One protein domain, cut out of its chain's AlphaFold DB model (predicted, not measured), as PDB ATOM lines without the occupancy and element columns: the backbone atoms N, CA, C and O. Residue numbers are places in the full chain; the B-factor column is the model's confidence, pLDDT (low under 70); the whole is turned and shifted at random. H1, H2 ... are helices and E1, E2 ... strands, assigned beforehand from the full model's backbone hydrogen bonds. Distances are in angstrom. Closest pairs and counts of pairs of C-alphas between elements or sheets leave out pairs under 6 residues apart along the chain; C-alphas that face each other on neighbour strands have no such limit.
ATOM      1  N   PHE A1070     255.564 115.918 171.384       52.53
ATOM      2  CA  PHE A1070     254.944 116.533 172.572       52.53
ATOM      3  C   PHE A1070     255.800 117.627 173.228       52.53
ATOM      4  O   PHE A1070     256.595 117.373 174.128       52.53
ATOM      5  N   LYS A1071     255.564 118.879 172.824       49.97
ATOM      6  CA  LYS A1071     255.735 120.072 173.674       49.97
ATOM      7  C   LYS A1071     254.390 120.801 173.715       49.97
ATOM      8  O   LYS A1071     254.150 121.685 172.899       49.97
ATOM      9  N   SER A1072     253.469 120.401 174.591       49.84
ATOM     10  CA  SER A1072     252.211 121.145 174.770       49.84
ATOM     11  C   SER A1072     252.423 122.361 175.673       49.84
ATOM     12  O   SER A1072     253.207 122.294 176.616       49.84
ATOM     13  N   LYS A1073     251.702 123.454 175.398       55.19
ATOM     14  CA  LYS A1073     251.929 124.778 175.998       55.19
ATOM     15  C   LYS A1073     251.403 124.996 177.431       55.19
ATOM     16  O   LYS A1073     251.825 125.976 178.023       55.19
ATOM     17  N   LEU A1074     250.569 124.123 178.015       59.81
ATOM     18  CA  LEU A1074     250.110 124.279 179.408       59.81
ATOM     19  C   LEU A1074     249.992 122.931 180.137       59.81
ATOM     20  O   LEU A1074     249.286 122.032 179.677       59.81
ATOM     21  N   ASN A1075     250.684 122.811 181.271       72.94
ATOM     22  CA  ASN A1075     250.642 121.672 182.182       72.94
ATOM     23  C   ASN A1075     250.738 122.190 183.628       72.94
ATOM     24  O   ASN A1075     251.750 122.797 183.974       72.94
ATOM     25  N   TYR A1076     249.707 121.973 184.454       80.25
ATOM     26  CA  TYR A1076     249.657 122.480 185.831       80.25
ATOM     27  C   TYR A1076     249.427 121.346 186.835       80.25
ATOM     28  O   TYR A1076     248.439 120.617 186.753       80.25
ATOM     29  N   PHE A1077     250.341 121.179 187.790       85.19
ATOM     30  CA  PHE A1077     250.311 120.087 188.765       85.19
ATOM     31  C   PHE A1077     249.778 120.562 190.122       85.19
ATOM     32  O   PHE A1077     250.229 121.573 190.653       85.19
ATOM     33  N   ILE A1078     248.852 119.796 190.696       85.19
ATOM     34  CA  ILE A1078     248.225 120.020 192.002       85.19
ATOM     35  C   ILE A1078     248.546 118.819 192.899       85.19
ATOM     36  O   ILE A1078     248.227 117.670 192.575       85.19
ATOM     37  N   GLU A1079     249.159 119.070 194.054       79.56
ATOM     38  CA  GLU A1079     249.501 118.014 195.007       79.56
ATOM     39  C   GLU A1079     248.255 117.285 195.559       79.56
ATOM     40  O   GLU A1079     247.197 117.893 195.738       79.56
ATOM     41  N   PRO A1080     248.345 115.972 195.850       79.88
ATOM     42  CA  PRO A1080     249.544 115.133 195.752       79.88
ATOM     43  C   PRO A1080     249.765 114.502 194.368       79.88
ATOM     44  O   PRO A1080     250.859 114.017 194.096       79.88
ATOM     45  N   ASN A1081     248.745 114.440 193.507       84.25
ATOM     46  CA  ASN A1081     248.819 113.704 192.239       84.25
ATOM     47  C   ASN A1081     247.786 114.132 191.182       84.25
ATOM     48  O   ASN A1081     247.436 113.328 190.319       84.25
ATOM     49  N   THR A1082     247.261 115.352 191.240       85.69
ATOM     50  CA  THR A1082     246.303 115.845 190.240       85.69
ATOM     51  C   THR A1082     247.024 116.702 189.209       85.69
ATOM     52  O   THR A1082     247.932 117.452 189.541       85.69
ATOM     53  N   ILE A1083     246.647 116.590 187.944       86.06
ATOM     54  CA  ILE A1083     247.237 117.368 186.862       86.06
ATOM     55  C   ILE A1083     246.150 117.953 185.976       86.06
ATOM     56  O   ILE A1083     245.182 117.277 185.625       86.06
ATOM     57  N   VAL A1084     246.310 119.222 185.636       84.12
ATOM     58  CA  VAL A1084     245.368 119.986 184.837       84.12
ATOM     59  C   VAL A1084     245.959 120.179 183.454       84.12
ATOM     60  O   VAL A1084     247.062 120.702 183.290       84.12
ATOM     61  N   LEU A1085     245.210 119.727 182.453       81.94
ATOM     62  CA  LEU A1085     245.574 119.850 181.050       81.94
ATOM     63  C   LEU A1085     244.515 120.653 180.307       81.94
ATOM     64  O   LEU A1085     243.324 120.356 180.414       81.94
ATOM     65  N   ALA A1086     244.952 121.601 179.479       76.75
ATOM     66  CA  ALA A1086     244.066 122.265 178.533       76.75
ATOM     67  C   ALA A1086     243.406 121.232 177.594       76.75
ATOM     68  O   ALA A1086     244.031 120.255 177.154       76.75
ATOM     69  N   SER A1087     242.118 121.419 177.321       64.62
ATOM     70  CA  SER A1087     241.339 120.629 176.369       64.62
ATOM     71  C   SER A1087     241.629 121.068 174.925       64.62
ATOM     72  O   SER A1087     242.458 121.933 174.671       64.62
ATOM     73  N   LYS A1088     240.975 120.425 173.949       54.38
ATOM     74  CA  LYS A1088     241.003 120.846 172.533       54.38
ATOM     75  C   LYS A1088     240.222 122.144 172.281       54.38
ATOM     76  O   LYS A1088     240.400 122.755 171.237       54.38
ATOM     77  N   GLU A1089     239.326 122.504 173.194       56.66
ATOM     78  CA  GLU A1089     238.587 123.767 173.206       56.66
ATOM     79  C   GLU A1089     239.353 124.706 174.145       56.66
ATOM     80  O   GLU A1089     239.576 124.324 175.295       56.66
ATOM     81  N   GLU A1090     239.791 125.874 173.657       57.56
ATOM     82  CA  GLU A1090     240.747 126.780 174.335       57.56
ATOM     83  C   GLU A1090     240.281 127.288 175.721       57.56
ATOM     84  O   GLU A1090     241.067 127.882 176.446       57.56
ATOM     85  N   GLU A1091     239.050 126.972 176.139       75.06
ATOM     86  CA  GLU A1091     238.410 127.437 177.382       75.06
ATOM     87  C   GLU A1091     237.981 126.293 178.333       75.06
ATOM     88  O   GLU A1091     237.244 126.514 179.303       75.06
ATOM     89  N   LYS A1092     238.424 125.049 178.087       81.50
ATOM     90  CA  LYS A1092     238.143 123.893 178.963       81.50
ATOM     91  C   LYS A1092     239.415 123.242 179.491       81.50
ATOM     92  O   LYS A1092     240.354 123.011 178.733       81.50
ATOM     93  N   TYR A1093     239.407 122.838 180.759       85.94
ATOM     94  CA  TYR A1093     240.551 122.208 181.427       85.94
ATOM     95  C   TYR A1093     240.162 120.892 182.102       85.94
ATOM     96  O   TYR A1093     239.201 120.816 182.862       85.94
ATOM     97  N   ASN A1094     240.927 119.840 181.831       85.31
ATOM     98  CA  ASN A1094     240.680 118.487 182.317       85.31
ATOM     99  C   ASN A1094     241.574 118.181 183.522       85.31
ATOM    100  O   ASN A1094     242.793 118.315 183.429       85.31
ATOM    101  N   TYR A1095     240.974 117.715 184.615       88.38
ATOM    102  CA  TYR A1095     241.649 117.346 185.858       88.38
ATOM    103  C   TYR A1095     241.881 115.843 185.906       88.38
ATOM    104  O   TYR A1095     240.936 115.080 186.067       88.38
ATOM    105  N   TYR A1096     243.123 115.396 185.812       82.19
ATOM    106  CA  TYR A1096     243.483 113.982 185.837       82.19
ATOM    107  C   TYR A1096     244.168 113.596 187.147       82.19
ATOM    108  O   TYR A1096     245.015 114.328 187.647       82.19
ATOM    109  N   LYS A1097     243.870 112.409 187.672       83.44
ATOM    110  CA  LYS A1097     244.594 111.770 188.773       83.44
ATOM    111  C   LYS A1097     245.711 110.897 188.222       83.44
ATOM    112  O   LYS A1097     245.456 109.856 187.611       83.44
ATOM    113  N   LEU A1098     246.946 111.297 188.478       77.19
ATOM    114  CA  LEU A1098     248.130 110.524 188.144       77.19
ATOM    115  C   LEU A1098     248.242 109.300 189.055       77.19
ATOM    116  O   LEU A1098     248.247 109.401 190.285       77.19
ATOM    117  N   SER A1099     248.394 108.138 188.430       67.31
ATOM    118  CA  SER A1099     248.784 106.893 189.096       67.31
ATOM    119  C   SER A1099     250.295 106.818 189.340       67.31
ATOM    120  O   SER A1099     250.728 106.167 190.287       67.31
ATOM    121  N   ASN A1100     251.100 107.503 188.519       69.19
ATOM    122  CA  ASN A1100     252.552 107.566 188.650       69.19
ATOM    123  C   ASN A1100     253.078 108.977 188.336       69.19
ATOM    124  O   ASN A1100     252.972 109.464 187.210       69.19
ATOM    125  N   LEU A1101     253.698 109.608 189.336       75.94
ATOM    126  CA  LEU A1101     254.236 110.968 189.254       75.94
ATOM    127  C   LEU A1101     255.422 111.112 188.289       75.94
ATOM    128  O   LEU A1101     255.700 112.224 187.843       75.94
ATOM    129  N   ALA A1102     256.093 110.016 187.915       71.19
ATOM    130  CA  ALA A1102     257.201 110.038 186.956       71.19
ATOM    131  C   ALA A1102     256.789 110.546 185.562       71.19
ATOM    132  O   ALA A1102     257.639 110.975 184.787       71.19
ATOM    133  N   TYR A1103     255.492 110.512 185.253       68.12
ATOM    134  CA  TYR A1103     254.931 110.923 183.968       68.12
ATOM    135  C   TYR A1103     254.150 112.238 184.044       68.12
ATOM    136  O   TYR A1103     253.364 112.538 183.148       68.12
ATOM    137  N   LYS A1104     254.359 113.041 185.095       69.25
ATOM    138  CA  LYS A1104     253.690 114.342 185.249       69.25
ATOM    139  C   LYS A1104     253.942 115.302 184.080       69.25
ATOM    140  O   LYS A1104     253.126 116.173 183.839       69.25
ATOM    141  N   ASP A1105     255.032 115.138 183.336       64.56
ATOM    142  CA  ASP A1105     255.359 115.991 182.187       64.56
ATOM    143  C   ASP A1105     254.954 115.359 180.838       64.56
ATOM    144  O   ASP A1105     255.118 115.966 179.780       64.56
ATOM    145  N   ASP A1106     254.395 114.144 180.860       64.88
ATOM    146  CA  ASP A1106     253.945 113.412 179.677       64.88
ATOM    147  C   ASP A1106     252.423 113.558 179.515       64.88
ATOM    148  O   ASP A1106     251.619 112.741 179.968       64.88
ATOM    149  N   VAL A1107     252.016 114.635 178.841       63.16
ATOM    150  CA  VAL A1107     250.606 114.984 178.558       63.16
ATOM    151  C   VAL A1107     249.833 113.836 177.912       63.16
ATOM    152  O   VAL A1107     248.624 113.690 178.117       63.16
ATOM    153  N   ARG A1108     250.518 112.987 177.147       59.56
ATOM    154  CA  ARG A1108     249.898 111.838 176.510       59.56
ATOM    155  C   ARG A1108     249.698 110.683 177.480       59.56
ATOM    156  O   ARG A1108     248.599 110.129 177.510       59.56
ATOM    157  N   TYR A1109     250.707 110.361 178.290       61.69
ATOM    158  CA  TYR A1109     250.553 109.418 179.396       61.69
ATOM    159  C   TYR A1109     249.340 109.793 180.245       61.69
ATOM    160  O   TYR A1109     248.495 108.943 180.530       61.69
ATOM    161  N   ILE A1110     249.239 111.078 180.588       67.56
ATOM    162  CA  ILE A1110     248.168 111.612 181.419       67.56
ATOM    163  C   ILE A1110     246.807 111.342 180.775       67.56
ATOM    164  O   ILE A1110     245.964 110.694 181.388       67.56
ATOM    165  N   ARG A1111     246.603 111.751 179.517       62.72
ATOM    166  CA  ARG A1111     245.311 111.573 178.834       62.72
ATOM    167  C   ARG A1111     244.915 110.113 178.613       62.72
ATOM    168  O   ARG A1111     243.728 109.820 178.621       62.72
ATOM    169  N   GLU A1112     245.874 109.222 178.369       59.03
ATOM    170  CA  GLU A1112     245.588 107.827 177.999       59.03
ATOM    171  C   GLU A1112     245.510 106.862 179.198       59.03
ATOM    172  O   GLU A1112     245.077 105.719 179.006       59.03
ATOM    173  N   ASN A1113     245.977 107.274 180.390       58.09
ATOM    174  CA  ASN A1113     246.184 106.372 181.538       58.09
ATOM    175  C   ASN A1113     245.830 106.958 182.911       58.09
ATOM    176  O   ASN A1113     245.830 106.214 183.894       58.09
ATOM    177  N   SER A1114     245.577 108.262 183.015       66.75
ATOM    178  CA  SER A1114     245.181 108.885 184.281       66.75
ATOM    179  C   SER A1114     243.662 108.937 184.405       66.75
ATOM    180  O   SER A1114     242.937 109.060 183.421       66.75
ATOM    181  N   GLU A1115     243.162 108.838 185.631       75.00
ATOM    182  CA  GLU A1115     241.726 108.899 185.899       75.00
ATOM    183  C   GLU A1115     241.255 110.354 185.783       75.00
ATOM    184  O   GLU A1115     241.686 111.204 186.554       75.00
ATOM    185  N   LEU A1116     240.397 110.672 184.813       75.75
ATOM    186  CA  LEU A1116     239.837 112.018 184.672       75.75
ATOM    187  C   LEU A1116     238.795 112.261 185.772       75.75
ATOM    188  O   LEU A1116     237.738 111.637 185.789       75.75
ATOM    189  N   LEU A1117     239.112 113.168 186.688       82.81
ATOM    190  CA  LEU A1117     238.317 113.509 187.863       82.81
ATOM    191  C   LEU A1117     237.292 114.613 187.589       82.81
ATOM    192  O   LEU A1117     236.223 114.615 188.189       82.81
ATOM    193  N   GLY A1118     237.576 115.542 186.672       85.06
ATOM    194  CA  GLY A1118     236.650 116.632 186.351       85.06
ATOM    195  C   GLY A1118     237.004 117.425 185.096       85.06
ATOM    196  O   GLY A1118     238.149 117.402 184.649       85.06
ATOM    197  N   VAL A1119     236.023 118.128 184.527       86.31
ATOM    198  CA  VAL A1119     236.229 119.129 183.466       86.31
ATOM    199  C   VAL A1119     235.779 120.494 183.967       86.31
ATOM    200  O   VAL A1119     234.611 120.684 184.302       86.31
ATOM    201  N   LEU A1120     236.708 121.440 183.975       87.69
ATOM    202  CA  LEU A1120     236.486 122.849 184.247       87.69
ATOM    203  C   LEU A1120     236.151 123.565 182.940       87.69
ATOM    204  O   LEU A1120     236.963 123.570 182.017       87.69
ATOM    205  N   ASP A1121     234.964 124.149 182.863       86.75
ATOM    206  CA  ASP A1121     234.523 124.983 181.749       86.75
ATOM    207  C   ASP A1121     234.593 126.450 182.176       86.75
ATOM    208  O   ASP A1121     233.780 126.921 182.976       86.75
ATOM    209  N   THR A1122     235.602 127.159 181.670       83.94
ATOM    210  CA  THR A1122     235.824 128.567 182.022       83.94
ATOM    211  C   THR A1122     234.900 129.514 181.271       83.94
ATOM    212  O   THR A1122     234.609 130.582 181.800       83.94
ATOM    213  N   SER A1123     234.367 129.092 180.120       82.88
ATOM    214  CA  SER A1123     233.430 129.874 179.306       82.88
ATOM    215  C   SER A1123     232.066 130.021 179.983       82.88
ATOM    216  O   SER A1123     231.482 131.100 180.007       82.88
ATOM    217  N   ASN A1124     231.591 128.937 180.602       81.88
ATOM    218  CA  ASN A1124     230.291 128.885 181.271       81.88
ATOM    219  C   ASN A1124     230.402 128.975 182.804       81.88
ATOM    220  O   ASN A1124     229.394 129.060 183.495       81.88
ATOM    221  N   HIS A1125     231.621 128.973 183.348       87.94
ATOM    222  CA  HIS A1125     231.918 129.019 184.782       87.94
ATOM    223  C   HIS A1125     231.369 127.833 185.600       87.94
ATOM    224  O   HIS A1125     230.838 128.015 186.702       87.94
ATOM    225  N   PHE A1126     231.540 126.606 185.097       89.50
ATOM    226  CA  PHE A1126     231.128 125.381 185.796       89.50
ATOM    227  C   PHE A1126     232.251 124.349 185.886       89.50
ATOM    228  O   PHE A1126     233.091 124.226 184.994       89.50
ATOM    229  N   PHE A1127     232.227 123.550 186.948       90.12
ATOM    230  CA  PHE A1127     233.073 122.378 187.107       90.12
ATOM    231  C   PHE A1127     232.221 121.107 187.088       90.12
ATOM    232  O   PHE A1127     231.359 120.891 187.939       90.12
ATOM    233  N   ASN A1128     232.468 120.253 186.098       87.31
ATOM    234  CA  ASN A1128     231.824 118.954 185.962       87.31
ATOM    235  C   ASN A1128     232.691 117.901 186.642       87.31
ATOM    236  O   ASN A1128     233.727 117.518 186.101       87.31
ATOM    237  N   PHE A1129     232.269 117.426 187.807       87.38
ATOM    238  CA  PHE A1129     232.983 116.418 188.578       87.38
ATOM    239  C   PHE A1129     232.474 115.011 188.245       87.38
ATOM    240  O   PHE A1129     231.268 114.744 188.269       87.38
ATOM    241  N   PHE A1130     233.391 114.095 187.934       78.31
ATOM    242  CA  PHE A1130     233.062 112.703 187.637       78.31
ATOM    243  C   PHE A1130     233.162 111.864 188.902       78.31
ATOM    244  O   PHE A1130     234.202 111.811 189.556       78.31
ATOM    245  N   LYS A1131     232.082 111.153 189.217       67.88
ATOM    246  CA  LYS A1131     232.000 110.262 190.373       67.88
ATOM    247  C   LYS A1131     231.420 108.933 189.911       67.88
ATOM    248  O   LYS A1131     230.390 108.927 189.247       67.88
ATOM    249  N   GLY A1132     232.111 107.833 190.212       63.22
ATOM    250  CA  GLY A1132     231.772 106.501 189.698       63.22
ATOM    251  C   GLY A1132     230.396 106.009 190.153       63.22
ATOM    252  O   GLY A1132     229.447 105.996 189.374       63.22
ATOM    253  N   GLU A1133     230.279 105.598 191.416       59.72
ATOM    254  CA  GLU A1133     228.994 105.240 192.023       59.72
ATOM    255  C   GLU A1133     228.476 106.395 192.877       59.72
ATOM    256  O   GLU A1133     229.182 106.927 193.733       59.72
ATOM    257  N   HIS A1134     227.227 106.788 192.634       74.62
ATOM    258  CA  HIS A1134     226.595 107.894 193.334       74.62
ATOM    259  C   HIS A1134     225.485 107.368 194.251       74.62
ATOM    260  O   HIS A1134     224.560 106.699 193.796       74.62
ATOM    261  N   GLU A1135     225.517 107.717 195.537       74.81
ATOM    262  CA  GLU A1135     224.562 107.221 196.545       74.81
ATOM    263  C   GLU A1135     223.096 107.517 196.176       74.81
ATOM    264  O   GLU A1135     222.207 106.679 196.350       74.81
ATOM    265  N   LYS A1136     222.851 108.689 195.574       73.88
ATOM    266  CA  LYS A1136     221.532 109.092 195.051       73.88
ATOM    267  C   LYS A1136     221.017 108.246 193.878       73.88
ATOM    268  O   LYS A1136     219.850 108.403 193.539       73.88
ATOM    269  N   ASN A1137     221.789 107.318 193.301       71.75
ATOM    270  CA  ASN A1137     221.273 106.382 192.289       71.75
ATOM    271  C   ASN A1137     220.078 105.564 192.811       71.75
ATOM    272  O   ASN A1137     219.182 105.232 192.040       71.75
ATOM    273  N   LYS A1138     219.985 105.346 194.133       71.75
ATOM    274  CA  LYS A1138     218.812 104.731 194.779       71.75
ATOM    275  C   LYS A1138     217.497 105.487 194.511       71.75
ATOM    276  O   LYS A1138     216.449 104.856 194.466       71.75
ATOM    277  N   LEU A1139     217.541 106.807 194.290       74.06
ATOM    278  CA  LEU A1139     216.364 107.643 193.991       74.06
ATOM    279  C   LEU A1139     215.838 107.456 192.558       74.06
ATOM    280  O   LEU A1139     214.675 107.735 192.285       74.06
ATOM    281  N   PHE A1140     216.694 107.011 191.638       72.81
ATOM    282  CA  PHE A1140     216.407 106.934 190.202       72.81
ATOM    283  C   PHE A1140     216.068 105.514 189.713       72.81
ATOM    284  O   PHE A1140     215.762 105.303 188.529       72.81
ATOM    285  N   GLY A1141     216.121 104.535 190.624       68.56
ATOM    286  CA  GLY A1141     215.894 103.123 190.339       68.56
ATOM    287  C   GLY A1141     216.796 102.604 189.216       68.56
ATOM    288  O   GLY A1141     217.917 103.060 189.017       68.56
ATOM    289  N   LYS A1142     216.289 101.655 188.421       63.38
ATOM    290  CA  LYS A1142     217.009 101.131 187.240       63.38
ATOM    291  C   LYS A1142     216.944 102.052 186.021       63.38
ATOM    292  O   LYS A1142     217.592 101.792 185.006       63.38
ATOM    293  N   THR A1143     216.087 103.069 186.068       65.50
ATOM    294  CA  THR A1143     215.691 103.823 184.875       65.50
ATOM    295  C   THR A1143     216.703 104.914 184.560       65.50
ATOM    296  O   THR A1143     217.003 105.128 183.383       65.50
ATOM    297  N   PHE A1144     217.274 105.547 185.589       76.19
ATOM    298  CA  PHE A1144     218.314 106.546 185.408       76.19
ATOM    299  C   PHE A1144     219.521 106.331 186.326       76.19
ATOM    300  O   PHE A1144     219.390 105.767 187.406       76.19
ATOM    301  N   THR A1145     220.686 106.820 185.900       75.25
ATOM    302  CA  THR A1145     221.945 106.753 186.658       75.25
ATOM    303  C   THR A1145     222.618 108.122 186.665       75.25
ATOM    304  O   THR A1145     222.749 108.751 185.616       75.25
ATOM    305  N   ILE A1146     223.058 108.608 187.822       80.56
ATOM    306  CA  ILE A1146     223.872 109.824 187.921       80.56
ATOM    307  C   ILE A1146     225.273 109.520 187.394       80.56
ATOM    308  O   ILE A1146     225.896 108.544 187.800       80.56
ATOM    309  N   SER A1147     225.752 110.373 186.492       74.44
ATOM    310  CA  SER A1147     227.060 110.243 185.839       74.44
ATOM    311  C   SER A1147     228.042 111.350 186.220       74.44
ATOM    312  O   SER A1147     229.251 111.141 186.146       74.44
ATOM    313  N   GLN A1148     227.545 112.537 186.590       85.12
ATOM    314  CA  GLN A1148     228.368 113.703 186.926       85.12
ATOM    315  C   GLN A1148     227.655 114.577 187.958       85.12
ATOM    316  O   GLN A1148     226.427 114.705 187.927       85.12
ATOM    317  N   GLU A1149     228.439 115.204 188.823       90.44
ATOM    318  CA  GLU A1149     228.027 116.314 189.681       90.44
ATOM    319  C   GLU A1149     228.455 117.629 189.007       90.44
ATOM    320  O   GLU A1149     229.525 117.695 188.398       90.44
ATOM    321  N   ILE A1150     227.611 118.658 189.066       91.06
ATOM    322  CA  ILE A1150     227.820 119.924 188.352       91.06
ATOM    323  C   ILE A1150     227.883 121.052 189.370       91.06
ATOM    324  O   ILE A1150     226.890 121.335 190.046       91.06
ATOM    325  N   TYR A1151     229.043 121.694 189.454       92.19
ATOM    326  CA  TYR A1151     229.338 122.753 190.409       92.19
ATOM    327  C   TYR A1151     229.480 124.100 189.710       92.19
ATOM    328  O   TYR A1151     230.024 124.182 188.607       92.19
ATOM    329  N   LYS A1152     229.006 125.163 190.354       91.69
ATOM    330  CA  LYS A1152     229.268 126.540 189.934       91.69
ATOM    331  C   LYS A1152     230.667 126.954 190.373       91.69
ATOM    332  O   LYS A1152     231.101 126.592 191.458       91.69
ATOM    333  N   ILE A1153     231.368 127.728 189.548       89.06
ATOM    334  CA  ILE A1153     232.651 128.317 189.941       89.06
ATOM    335  C   ILE A1153     232.388 129.698 190.562       89.06
ATOM    336  O   ILE A1153     231.882 130.586 189.862       89.06
ATOM    337  N   PRO A1154     232.748 129.931 191.836       84.94
ATOM    338  CA  PRO A1154     232.623 131.233 192.476       84.94
ATOM    339  C   PRO A1154     233.489 132.315 191.805       84.94
ATOM    340  O   PRO A1154     234.600 132.013 191.359       84.94
ATOM    341  N   PRO A1155     233.074 133.599 191.819       84.06
ATOM    342  CA  PRO A1155     233.819 134.694 191.183       84.06
ATOM    343  C   PRO A1155     235.290 134.813 191.615       84.06
ATOM    344  O   PRO A1155     236.151 135.126 190.798       84.06
ATOM    345  N   TYR A1156     235.606 134.516 192.880       82.81
ATOM    346  CA  TYR A1156     236.982 134.589 193.388       82.81
ATOM    347  C   TYR A1156     237.905 133.512 192.785       82.81
ATOM    348  O   TYR A1156     239.095 133.758 192.597       82.81
ATOM    349  N   GLN A1157     237.369 132.334 192.438       84.31
ATOM    350  CA  GLN A1157     238.133 131.279 191.758       84.31
ATOM    351  C   GLN A1157     238.285 131.570 190.267       84.31
ATOM    352  O   GLN A1157     239.322 131.244 189.699       84.31
ATOM    353  N   GLN A1158     237.298 132.219 189.639       84.00
ATOM    354  CA  GLN A1158     237.365 132.601 188.222       84.00
ATOM    355  C   GLN A1158     238.583 133.489 187.938       84.00
ATOM    356  O   GLN A1158     239.292 133.252 186.966       84.00
ATOM    357  N   GLN A1159     238.862 134.444 188.830       80.12
ATOM    358  CA  GLN A1159     240.027 135.320 188.719       80.12
ATOM    359  C   GLN A1159     241.357 134.562 188.887       80.12
ATOM    360  O   GLN A1159     242.315 134.829 188.174       80.12
ATOM    361  N   SER A1160     241.409 133.567 189.779       83.50
ATOM    362  CA  SER A1160     242.605 132.720 189.931       83.50
ATOM    363  C   SER A1160     242.848 131.857 188.686       83.50
ATOM    364  O   SER A1160     243.975 131.738 188.217       83.50
ATOM    365  N   ILE A1161     241.778 131.305 188.104       85.19
ATOM    366  CA  ILE A1161     241.846 130.475 186.895       85.19
ATOM    367  C   ILE A1161     242.286 131.299 185.675       85.19
ATOM    368  O   ILE A1161     243.046 130.787 184.856       85.19
ATOM    369  N   SER A1162     241.861 132.565 185.556       81.12
ATOM    370  CA  SER A1162     242.329 133.453 184.479       81.12
ATOM    371  C   SER A1162     243.823 133.771 184.562       81.12
ATOM    372  O   SER A1162     244.438 134.021 183.531       81.12
ATOM    373  N   ASP A1163     244.407 133.696 185.761       80.94
ATOM    374  CA  ASP A1163     245.850 133.825 185.994       80.94
ATOM    375  C   ASP A1163     246.591 132.471 185.861       80.94
ATOM    376  O   ASP A1163     247.731 132.333 186.301       80.94
ATOM    377  N   GLU A1164     245.942 131.454 185.274       80.56
ATOM    378  CA  GLU A1164     246.427 130.070 185.123       80.56
ATOM    379  C   GLU A1164     246.737 129.349 186.455       80.56
ATOM    380  O   GLU A1164     247.471 128.358 186.488       80.56
ATOM    381  N   ILE A1165     246.135 129.800 187.562       86.25
ATOM    382  CA  ILE A1165     246.221 129.159 188.879       86.25
ATOM    383  C   ILE A1165     244.966 128.308 189.095       86.25
ATOM    384  O   ILE A1165     243.866 128.813 189.338       86.25
ATOM    385  N   PHE A1166     245.127 126.987 189.021       88.81
ATOM    386  CA  PHE A1166     244.009 126.045 189.086       88.81
ATOM    387  C   PHE A1166     243.711 125.578 190.525       88.81
ATOM    388  O   PHE A1166     244.623 125.069 191.186       88.81
ATOM    389  N   PRO A1167     242.455 125.696 191.014       88.31
ATOM    390  CA  PRO A1167     242.056 125.212 192.337       88.31
ATOM    391  C   PRO A1167     242.048 123.685 192.426       88.31
ATOM    392  O   PRO A1167     241.867 122.984 191.434       88.31
ATOM    393  N   SER A1168     242.168 123.139 193.631       89.06
ATOM    394  CA  SER A1168     241.988 121.708 193.867       89.06
ATOM    395  C   SER A1168     240.528 121.278 193.674       89.06
ATOM    396  O   SER A1168     239.585 122.053 193.828       89.06
ATOM    397  N   ILE A1169     240.307 119.987 193.417       86.12
ATOM    398  CA  ILE A1169     238.949 119.441 193.254       86.12
ATOM    399  C   ILE A1169     238.097 119.664 194.503       86.12
ATOM    400  O   ILE A1169     236.921 119.977 194.377       86.12
ATOM    401  N   LYS A1170     238.686 119.559 195.701       85.50
ATOM    402  CA  LYS A1170     237.969 119.813 196.959       85.50
ATOM    403  C   LYS A1170     237.450 121.249 197.058       85.50
ATOM    404  O   LYS A1170     236.418 121.466 197.680       85.50
ATOM    405  N   GLU A1171     238.154 122.205 196.458       85.75
ATOM    406  CA  GLU A1171     237.754 123.615 196.421       85.75
ATOM    407  C   GLU A1171     236.707 123.896 195.337       85.75
ATOM    408  O   GLU A1171     235.957 124.860 195.467       85.75
ATOM    409  N   LEU A1172     236.645 123.064 194.291       85.50
ATOM    410  CA  LEU A1172     235.660 123.150 193.207       85.50
ATOM    411  C   LEU A1172     234.380 122.340 193.479       85.50
ATOM    412  O   LEU A1172     233.363 122.600 192.849       85.50
ATOM    413  N   SER A1173     234.418 121.349 194.377       84.56
ATOM    414  CA  SER A1173     233.300 120.436 194.658       84.56
ATOM    415  C   SER A1173     232.682 120.654 196.049       84.56
ATOM    416  O   SER A1173     232.474 119.703 196.808       84.56
ATOM    417  N   THR A1174     232.441 121.910 196.429       85.81
ATOM    418  CA  THR A1174     231.759 122.263 197.685       85.81
ATOM    419  C   THR A1174     230.239 122.115 197.554       85.81
ATOM    420  O   THR A1174     229.651 122.401 196.513       85.81
ATOM    421  N   ASN A1175     229.569 121.680 198.628       80.00
ATOM    422  CA  ASN A1175     228.118 121.444 198.609       80.00
ATOM    423  C   ASN A1175     227.294 122.702 198.286       80.00
ATOM    424  O   ASN A1175     226.240 122.577 197.666       80.00
ATOM    425  N   ASP A1176     227.767 123.883 198.692       82.75
ATOM    426  CA  ASP A1176     227.066 125.157 198.474       82.75
ATOM    427  C   ASP A1176     227.009 125.546 196.991       82.75
ATOM    428  O   ASP A1176     226.064 126.201 196.555       82.75
ATOM    429  N   GLU A1177     227.975 125.078 196.196       88.62
ATOM    430  CA  GLU A1177     228.071 125.369 194.764       88.62
ATOM    431  C   GLU A1177     227.479 124.253 193.887       88.62
ATOM    432  O   GLU A1177     227.520 124.338 192.657       88.62
ATOM    433  N   LEU A1178     226.912 123.195 194.481       89.94
ATOM    434  CA  LEU A1178     226.328 122.072 193.747       89.94
ATOM    435  C   LEU A1178     224.987 122.456 193.106       89.94
ATOM    436  O   LEU A1178     223.937 122.482 193.754       89.94
ATOM    437  N   ILE A1179     224.999 122.657 191.790       91.06
ATOM    438  CA  ILE A1179     223.827 123.060 191.003       91.06
ATOM    439  C   ILE A1179     222.909 121.860 190.751       91.06
ATOM    440  O   ILE A1179     221.674 121.948 190.799       91.06
ATOM    441  N   GLY A1180     223.504 120.707 190.458       91.19
ATOM    442  CA  GLY A1180     222.752 119.529 190.075       91.19
ATOM    443  C   GLY A1180     223.615 118.401 189.551       91.19
ATOM    444  O   GLY A1180     224.817 118.325 189.789       91.19
ATOM    445  N   TYR A1181     222.953 117.502 188.842       89.88
ATOM    446  CA  TYR A1181     223.506 116.228 188.429       89.88
ATOM    447  C   TYR A1181     223.211 115.986 186.958       89.88
ATOM    448  O   TYR A1181     222.091 116.210 186.486       89.88
ATOM    449  N   LYS A1182     224.191 115.437 186.243       88.31
ATOM    450  CA  LYS A1182     223.941 114.822 184.944       88.31
ATOM    451  C   LYS A1182     223.394 113.422 185.160       88.31
ATOM    452  O   LYS A1182     224.114 112.507 185.568       88.31
ATOM    453  N   VAL A1183     222.118 113.261 184.859       85.06
ATOM    454  CA  VAL A1183     221.359 112.030 185.030       85.06
ATOM    455  C   VAL A1183     221.160 111.380 183.676       85.06
ATOM    456  O   VAL A1183     220.605 111.961 182.754       85.06
ATOM    457  N   LYS A1184     221.604 110.146 183.534       76.31
ATOM    458  CA  LYS A1184     221.514 109.395 182.297       76.31
ATOM    459  C   LYS A1184     220.251 108.547 182.263       76.31
ATOM    460  O   LYS A1184     220.017 107.800 183.200       76.31
ATOM    461  N   TYR A1185     219.484 108.593 181.173       76.00
ATOM    462  CA  TYR A1185     218.399 107.638 180.938       76.00
ATOM    463  C   TYR A1185     218.950 106.330 180.381       76.00
ATOM    464  O   TYR A1185     219.459 106.287 179.261       76.00
ATOM    465  N   ASN A1186     218.843 105.250 181.152       58.19
ATOM    466  CA  ASN A1186     219.524 103.997 180.846       58.19
ATOM    467  C   ASN A1186     219.006 103.331 179.564       58.19
ATOM    468  O   ASN A1186     219.774 102.659 178.900       58.19
ATOM    469  N   ILE A1187     217.748 103.543 179.162       55.25
ATOM    470  CA  ILE A1187     217.154 102.832 178.012       55.25
ATOM    471  C   ILE A1187     217.626 103.380 176.657       55.25
ATOM    472  O   ILE A1187     217.838 102.603 175.733       55.25
ATOM    473  N   THR A1188     217.755 104.702 176.520       56.56
ATOM    474  CA  THR A1188     218.050 105.368 175.228       56.56
ATOM    475  C   THR A1188     219.366 106.137 175.230       56.56
ATOM    476  O   THR A1188     219.691 106.817 174.264       56.56
ATOM    477  N   ASP A1189     220.097 106.087 176.339       51.62
ATOM    478  CA  ASP A1189     221.322 106.842 176.590       51.62
ATOM    479  C   ASP A1189     221.193 108.365 176.569       51.62
ATOM    480  O   ASP A1189     222.198 109.080 176.587       51.62
ATOM    481  N   ARG A1190     219.961 108.878 176.584       71.12
ATOM    482  CA  ARG A1190     219.723 110.316 176.574       71.12
ATOM    483  C   ARG A1190     220.164 110.943 177.907       71.12
ATOM    484  O   ARG A1190     219.700 110.495 178.963       71.12
ATOM    485  N   PRO A1191     221.045 111.959 177.887       80.31
ATOM    486  CA  PRO A1191     221.448 112.663 179.093       80.31
ATOM    487  C   PRO A1191     220.386 113.694 179.491       80.31
ATOM    488  O   PRO A1191     219.867 114.443 178.662       80.31
ATOM    489  N   PHE A1192     220.107 113.752 180.785       88.56
ATOM    490  CA  PHE A1192     219.242 114.722 181.430       88.56
ATOM    491  C   PHE A1192     220.006 115.486 182.511       88.56
ATOM    492  O   PHE A1192     221.009 115.021 183.050       88.56
ATOM    493  N   PHE A1193     219.517 116.668 182.840       91.38
ATOM    494  CA  PHE A1193     219.943 117.454 183.978       91.38
ATOM    495  C   PHE A1193     218.890 117.347 185.086       91.38
ATOM    496  O   PHE A1193     217.696 117.547 184.845       91.38
ATOM    497  N   TYR A1194     219.334 117.010 186.295       90.81
ATOM    498  CA  TYR A1194     218.530 117.035 187.513       90.81
ATOM    499  C   TYR A1194     219.081 118.105 188.446       90.81
ATOM    500  O   TYR A1194     220.194 117.983 188.956       90.81
ATOM    501  N   GLN A1195     218.289 119.139 188.698       90.00
ATOM    502  CA  GLN A1195     218.656 120.179 189.650       90.00
ATOM    503  C   GLN A1195     218.631 119.624 191.080       90.00
ATOM    504  O   GLN A1195     217.667 118.963 191.473       90.00
ATOM    505  N   ASN A1196     219.654 119.935 191.879       84.12
ATOM    506  CA  ASN A1196     219.742 119.513 193.276       84.12
ATOM    507  C   ASN A1196     218.753 120.301 194.157       84.12
ATOM    508  O   ASN A1196     219.130 121.210 194.884       84.12
ATOM    509  N   ASN A1197     217.461 119.980 194.071       77.00
ATOM    510  CA  ASN A1197     216.395 120.709 194.767       77.00
ATOM    511  C   ASN A1197     215.632 119.868 195.805       77.00
ATOM    512  O   ASN A1197     214.673 120.369 196.388       77.00
ATOM    513  N   MET A1198     216.047 118.612 196.039       66.25
ATOM    514  CA  MET A1198     215.492 117.684 197.049       66.25
ATOM    515  C   MET A1198     213.957 117.525 196.998       66.25
ATOM    516  O   MET A1198     213.330 117.113 197.974       66.25
ATOM    517  N   LYS A1199     213.323 117.844 195.862       74.44
ATOM    518  CA  LYS A1199     211.868 117.745 195.716       74.44
ATOM    519  C   LYS A1199     211.436 116.279 195.582       74.44
ATOM    520  O   LYS A1199     212.134 115.504 194.930       74.44
ATOM    521  N   PRO A1200     210.254 115.905 196.113       70.44
ATOM    522  CA  PRO A1200     209.738 114.533 196.034       70.44
ATOM    523  C   PRO A1200     209.420 114.085 194.597       70.44
ATOM    524  O   PRO A1200     209.389 112.891 194.310       70.44
ATOM    525  N   ILE A1201     209.188 115.036 193.686       81.56
ATOM    526  CA  ILE A1201     208.978 114.778 192.260       81.56
ATOM    527  C   ILE A1201     210.261 115.123 191.511       81.56
ATOM    528  O   ILE A1201     210.693 116.280 191.508       81.56
ATOM    529  N   ILE A1202     210.835 114.128 190.838       87.25
ATOM    530  CA  ILE A1202     212.061 114.292 190.064       87.25
ATOM    531  C   ILE A1202     211.706 114.944 188.725       87.25
ATOM    532  O   ILE A1202     210.874 114.445 187.966       87.25
ATOM    533  N   ARG A1203     212.337 116.085 188.444       89.88
ATOM    534  CA  ARG A1203     212.198 116.831 187.190       89.88
ATOM    535  C   ARG A1203     213.505 116.754 186.422       89.88
ATOM    536  O   ARG A1203     214.543 117.158 186.942       89.88
ATOM    537  N   LEU A1204     213.431 116.216 185.214       90.00
ATOM    538  CA  LEU A1204     214.565 115.968 184.338       90.00
ATOM    539  C   LEU A1204     214.470 116.863 183.109       90.00
ATOM    540  O   LEU A1204     213.460 116.861 182.412       90.00
ATOM    541  N   TYR A1205     215.534 117.601 182.835       91.06
ATOM    542  CA  TYR A1205     215.629 118.536 181.714       91.06
ATOM    543  C   TYR A1205     216.626 118.009 180.684       91.06
ATOM    544  O   TYR A1205     217.525 117.263 181.055       91.06
ATOM    545  N   ASP A1206     216.494 118.339 179.399       88.00
ATOM    546  CA  ASP A1206     217.477 117.882 178.404       88.00
ATOM    547  C   ASP A1206     218.864 118.453 178.726       88.00
ATOM    548  O   ASP A1206     219.022 119.669 178.846       88.00
ATOM    549  N   TYR A1207     219.861 117.582 178.899       86.69
ATOM    550  CA  TYR A1207     221.174 118.007 179.376       86.69
ATOM    551  C   TYR A1207     221.891 118.934 178.394       86.69
ATOM    552  O   TYR A1207     222.527 119.885 178.833       86.69
ATOM    553  N   ASN A1208     221.817 118.656 177.090       81.06
ATOM    554  CA  ASN A1208     222.564 119.433 176.101       81.06
ATOM    555  C   ASN A1208     222.006 120.857 176.033       81.06
ATOM    556  O   ASN A1208     222.771 121.813 176.086       81.06
ATOM    557  N   ILE A1209     220.675 120.982 176.052       83.81
ATOM    558  CA  ILE A1209     219.997 122.281 176.102       83.81
ATOM    559  C   ILE A1209     220.325 123.014 177.411       83.81
ATOM    560  O   ILE A1209     220.629 124.201 177.392       83.81
ATOM    561  N   CYS A1210     220.313 122.316 178.554       85.75
ATOM    562  CA  CYS A1210     220.695 122.928 179.829       85.75
ATOM    563  C   CYS A1210     222.145 123.418 179.810       85.75
ATOM    564  O   CYS A1210     222.412 124.512 180.287       85.75
ATOM    565  N   SER A1211     223.072 122.633 179.260       80.56
ATOM    566  CA  SER A1211     224.485 123.004 179.174       80.56
ATOM    567  C   SER A1211     224.695 124.264 178.330       80.56
ATOM    568  O   SER A1211     225.506 125.099 178.710       80.56
ATOM    569  N   GLU A1212     223.963 124.421 177.222       81.38
ATOM    570  CA  GLU A1212     224.001 125.632 176.381       81.38
ATOM    571  C   GLU A1212     223.398 126.856 177.089       81.38
ATOM    572  O   GLU A1212     223.854 127.979 176.895       81.38
ATOM    573  N   LEU A1213     222.396 126.643 177.946       83.88
ATOM    574  CA  LEU A1213     221.738 127.689 178.736       83.88
ATOM    575  C   LEU A1213     222.378 127.907 180.114       83.88
ATOM    576  O   LEU A1213     221.739 128.473 181.000       83.88
ATOM    577  N   SER A1214     223.614 127.442 180.336       82.88
ATOM    578  CA  SER A1214     224.300 127.578 181.634       82.88
ATOM    579  C   SER A1214     223.469 127.063 182.824       82.88
ATOM    580  O   SER A1214     223.457 127.637 183.911       82.88
ATOM    581  N   TYR A1215     222.744 125.968 182.597       87.12
ATOM    582  CA  TYR A1215     221.834 125.297 183.528       87.12
ATOM    583  C   TYR A1215     220.663 126.155 184.038       87.12
ATOM    584  O   TYR A1215     220.033 125.798 185.039       87.12
ATOM    585  N   ASP A1216     220.304 127.235 183.335       84.12
ATOM    586  CA  ASP A1216     219.034 127.925 183.560       84.12
ATOM    587  C   ASP A1216     217.866 127.078 183.027       84.12
ATOM    588  O   ASP A1216     217.698 126.851 181.829       84.12
ATOM    589  N   ILE A1217     217.041 126.595 183.954       88.31
ATOM    590  CA  ILE A1217     215.891 125.726 183.680       88.31
ATOM    591  C   ILE A1217     214.558 126.482 183.626       88.31
ATOM    592  O   ILE A1217     213.515 125.850 183.462       88.31
ATOM    593  N   SER A1218     214.557 127.809 183.798       84.88
ATOM    594  CA  SER A1218     213.337 128.619 183.954       84.88
ATOM    595  C   SER A1218     212.380 128.534 182.759       84.88
ATOM    596  O   SER A1218     211.164 128.588 182.938       84.88
ATOM    597  N   THR A1219     212.919 128.348 181.553       82.38
ATOM    598  CA  THR A1219     212.170 128.291 180.286       82.38
ATOM    599  C   THR A1219     211.983 126.871 179.745       82.38
ATOM    600  O   THR A1219     211.331 126.677 178.718       82.38
ATOM    601  N   LEU A1220     212.538 125.863 180.424       87.56
ATOM    602  CA  LEU A1220     212.564 124.487 179.943       87.56
ATOM    603  C   LEU A1220     211.412 123.663 180.517       87.56
ATOM    604  O   LEU A1220     211.093 123.727 181.704       87.56
ATOM    605  N   ILE A1221     210.820 122.819 179.672       86.69
ATOM    606  CA  ILE A1221     209.777 121.876 180.085       86.69
ATOM    607  C   ILE A1221     210.454 120.591 180.582       86.69
ATOM    608  O   ILE A1221     211.113 119.912 179.788       86.69
ATOM    609  N   PRO A1222     210.307 120.225 181.869       89.12
ATOM    610  CA  PRO A1222     210.874 118.989 182.375       89.12
ATOM    611  C   PRO A1222     210.041 117.776 181.971       89.12
ATOM    612  O   PRO A1222     208.815 117.820 181.865       89.12
ATOM    613  N   ILE A1223     210.722 116.643 181.875       88.62
ATOM    614  CA  ILE A1223     210.116 115.326 182.009       88.62
ATOM    615  C   ILE A1223     209.999 115.017 183.501       88.62
ATOM    616  O   ILE A1223     210.941 115.226 184.269       88.62
ATOM    617  N   ILE A1224     208.841 114.519 183.922       88.06
ATOM    618  CA  ILE A1224     208.614 114.110 185.304       88.06
ATOM    619  C   ILE A1224     208.943 112.627 185.448       88.06
ATOM    620  O   ILE A1224     208.436 111.795 184.697       88.06
ATOM    621  N   TYR A1225     209.755 112.300 186.448       83.88
ATOM    622  CA  TYR A1225     210.001 110.935 186.891       83.88
ATOM    623  C   TYR A1225     209.420 110.738 188.295       83.88
ATOM    624  O   TYR A1225     209.759 111.463 189.234       83.88
ATOM    625  N   HIS A1226     208.505 109.781 188.429       81.50
ATOM    626  CA  HIS A1226     207.842 109.474 189.695       81.50
ATOM    627  C   HIS A1226     207.367 108.016 189.707       81.50
ATOM    628  O   HIS A1226     206.801 107.559 188.717       81.50
ATOM    629  N   ASN A1227     207.603 107.284 190.805       71.94
ATOM    630  CA  ASN A1227     207.242 105.864 190.971       71.94
ATOM    631  C   ASN A1227     207.621 104.977 189.769       71.94
ATOM    632  O   ASN A1227     206.806 104.210 189.267       71.94
ATOM    633  N   GLU A1228     208.846 105.126 189.259       67.75
ATOM    634  CA  GLU A1228     209.361 104.424 188.069       67.75
ATOM    635  C   GLU A1228     208.649 104.707 186.729       67.75
ATOM    636  O   GLU A1228     209.060 104.179 185.686       67.75
ATOM    637  N   GLY A1229     207.645 105.587 186.734       68.69
ATOM    638  CA  GLY A1229     206.965 106.121 185.560       68.69
ATOM    639  C   GLY A1229     207.625 107.395 185.031       68.69
ATOM    640  O   GLY A1229     208.177 108.199 185.788       68.69
ATOM    641  N   ILE A1230     207.561 107.580 183.711       78.50
ATOM    642  CA  ILE A1230     208.026 108.781 183.008       78.50
ATOM    643  C   ILE A1230     206.801 109.491 182.433       78.50
ATOM    644  O   ILE A1230     206.057 108.904 181.650       78.50
ATOM    645  N   TYR A1231     206.617 110.757 182.791       79.94
ATOM    646  CA  TYR A1231     205.476 111.567 182.378       79.94
ATOM    647  C   TYR A1231     205.965 112.807 181.640       79.94
ATOM    648  O   TYR A1231     206.884 113.500 182.084       79.94
ATOM    649  N   LYS A1232     205.336 113.100 180.504       79.88
ATOM    650  CA  LYS A1232     205.569 114.336 179.765       79.88
ATOM    651  C   LYS A1232     204.522 115.358 180.195       79.88
ATOM    652  O   LYS A1232     203.336 115.042 180.216       79.88
ATOM    653  N   ILE A1233     204.969 116.557 180.547       72.31
ATOM    654  CA  ILE A1233     204.067 117.687 180.761       72.31
ATOM    655  C   ILE A1233     203.647 118.168 179.368       72.31
ATOM    656  O   ILE A1233     204.515 118.488 178.553       72.31
TER     657      ILE A1233
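What this domain is: This is residues 1070 to 1233 of the 1234 residues of the protein "Helicase C-terminal domain-containing protein" of Candidatus Marinimicrobia bacterium (UniProt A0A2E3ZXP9). The domain is one long, strongly twisted ribbon of eleven antiparallel strands, laid side by side from E1 at one end to E11 at the other. Short helices are scattered along it: H1 and H5 over one face, H2 over the opposite face beside the strands, H4 grazing the sheet, and H3 off the sheet beyond the end of E6. The 164 printed residues hold five named helices and eleven named strands, in the order E1 E2 E3 H1 E4 E5 H2 E6 H3 H4 E7 E8 E9 H5 E10 E11; the class is mixed. The whole is compact, with a radius of gyration of the C-alphas of 17.2 A, yet elongated, spanning 52 by 30 by 25 A.

How they stand to each other: Start at E6, residues 1144 to 1152, which bends by 56 degrees at residue 1147. Its antiparallel neighbours are E5, residues 1126 to 1130, with N 1127 and O 1151 2.8 A apart, and E7, residues 1178 to 1185, with N 1147 and O 1182 2.8 A apart. From E7, the hairpins with E8, residues 1191 to 1195, and of E8 with E9, residues 1202 to 1206, make a meander, each strand the antiparallel neighbour of the one before; look for N 1183 and O 1192 at 2.8 A and N 1193 and O 1205 at 2.7 A. Next come E10, residues 1223 to 1226, with N 1204 and O 1223 at 2.8 A, and the edge strand E11, residues 1229 to 1232, with N 1224 and O 1231 at 2.9 A. Toward the other edge, E4, residues 1115 to 1121, forms a hairpin with E5, with N 1119 and O 1128 at 2.8 A. E3, residues 1092 to 1097, has N 1093 and O 1120 of E4 at 2.8 A; E1, residues 1075 to 1078, E2, residues 1082 to 1086, and E3 form a second meander, with N 1078 and O 1082 at 2.8 A and N 1083 and O 1096 at 2.8 A. H1, residues 1107 to 1113, is on the sheet at a height of 9.4 A, over E3 and only just over E2, where 3 of its C-alphas fall; the C-alphas of Tyr 1096 and Ile 1110, 6.9 A apart, are the closest of E3 and H1. H5, residues 1207 to 1212, is on the same face, and its closest C-alphas to E8 are those of Phe 1192 and Tyr 1207, 4.3 A. H2, residues 1137 to 1140, is on the opposite face, over none of the strands; H4, residues 1169 to 1172, only grazes the sheet; H3, residues 1155 to 1162, is not on it. Every O i to N i+4 pair is within hydrogen-bond range in H1 and H5, 3 of 4 are in H3, and H2 and H4 are too short for one.

Where its parts are: Find C-alpha 1075 at (250.642, 121.672, 182.182), where E1 begins. E6 runs 23.2 A from C-alpha 1144 at (218.314, 106.546, 185.408), E7 20.9 A and E4 18.1 A; H3 measures 10.9 A. E11 ends at C-alpha 1232, (205.569, 114.336, 179.765).

The domain as a whole: The C-alphas of Ala 1102 and Ile 1233, the two farthest apart, are 54.0 A apart. The printed part has no cut and no long link. Mean pLDDT of the printed part is 78.4; 36 residues are under 70, among them 1103 to 1114, of which 1107 to 1113 belong to H1.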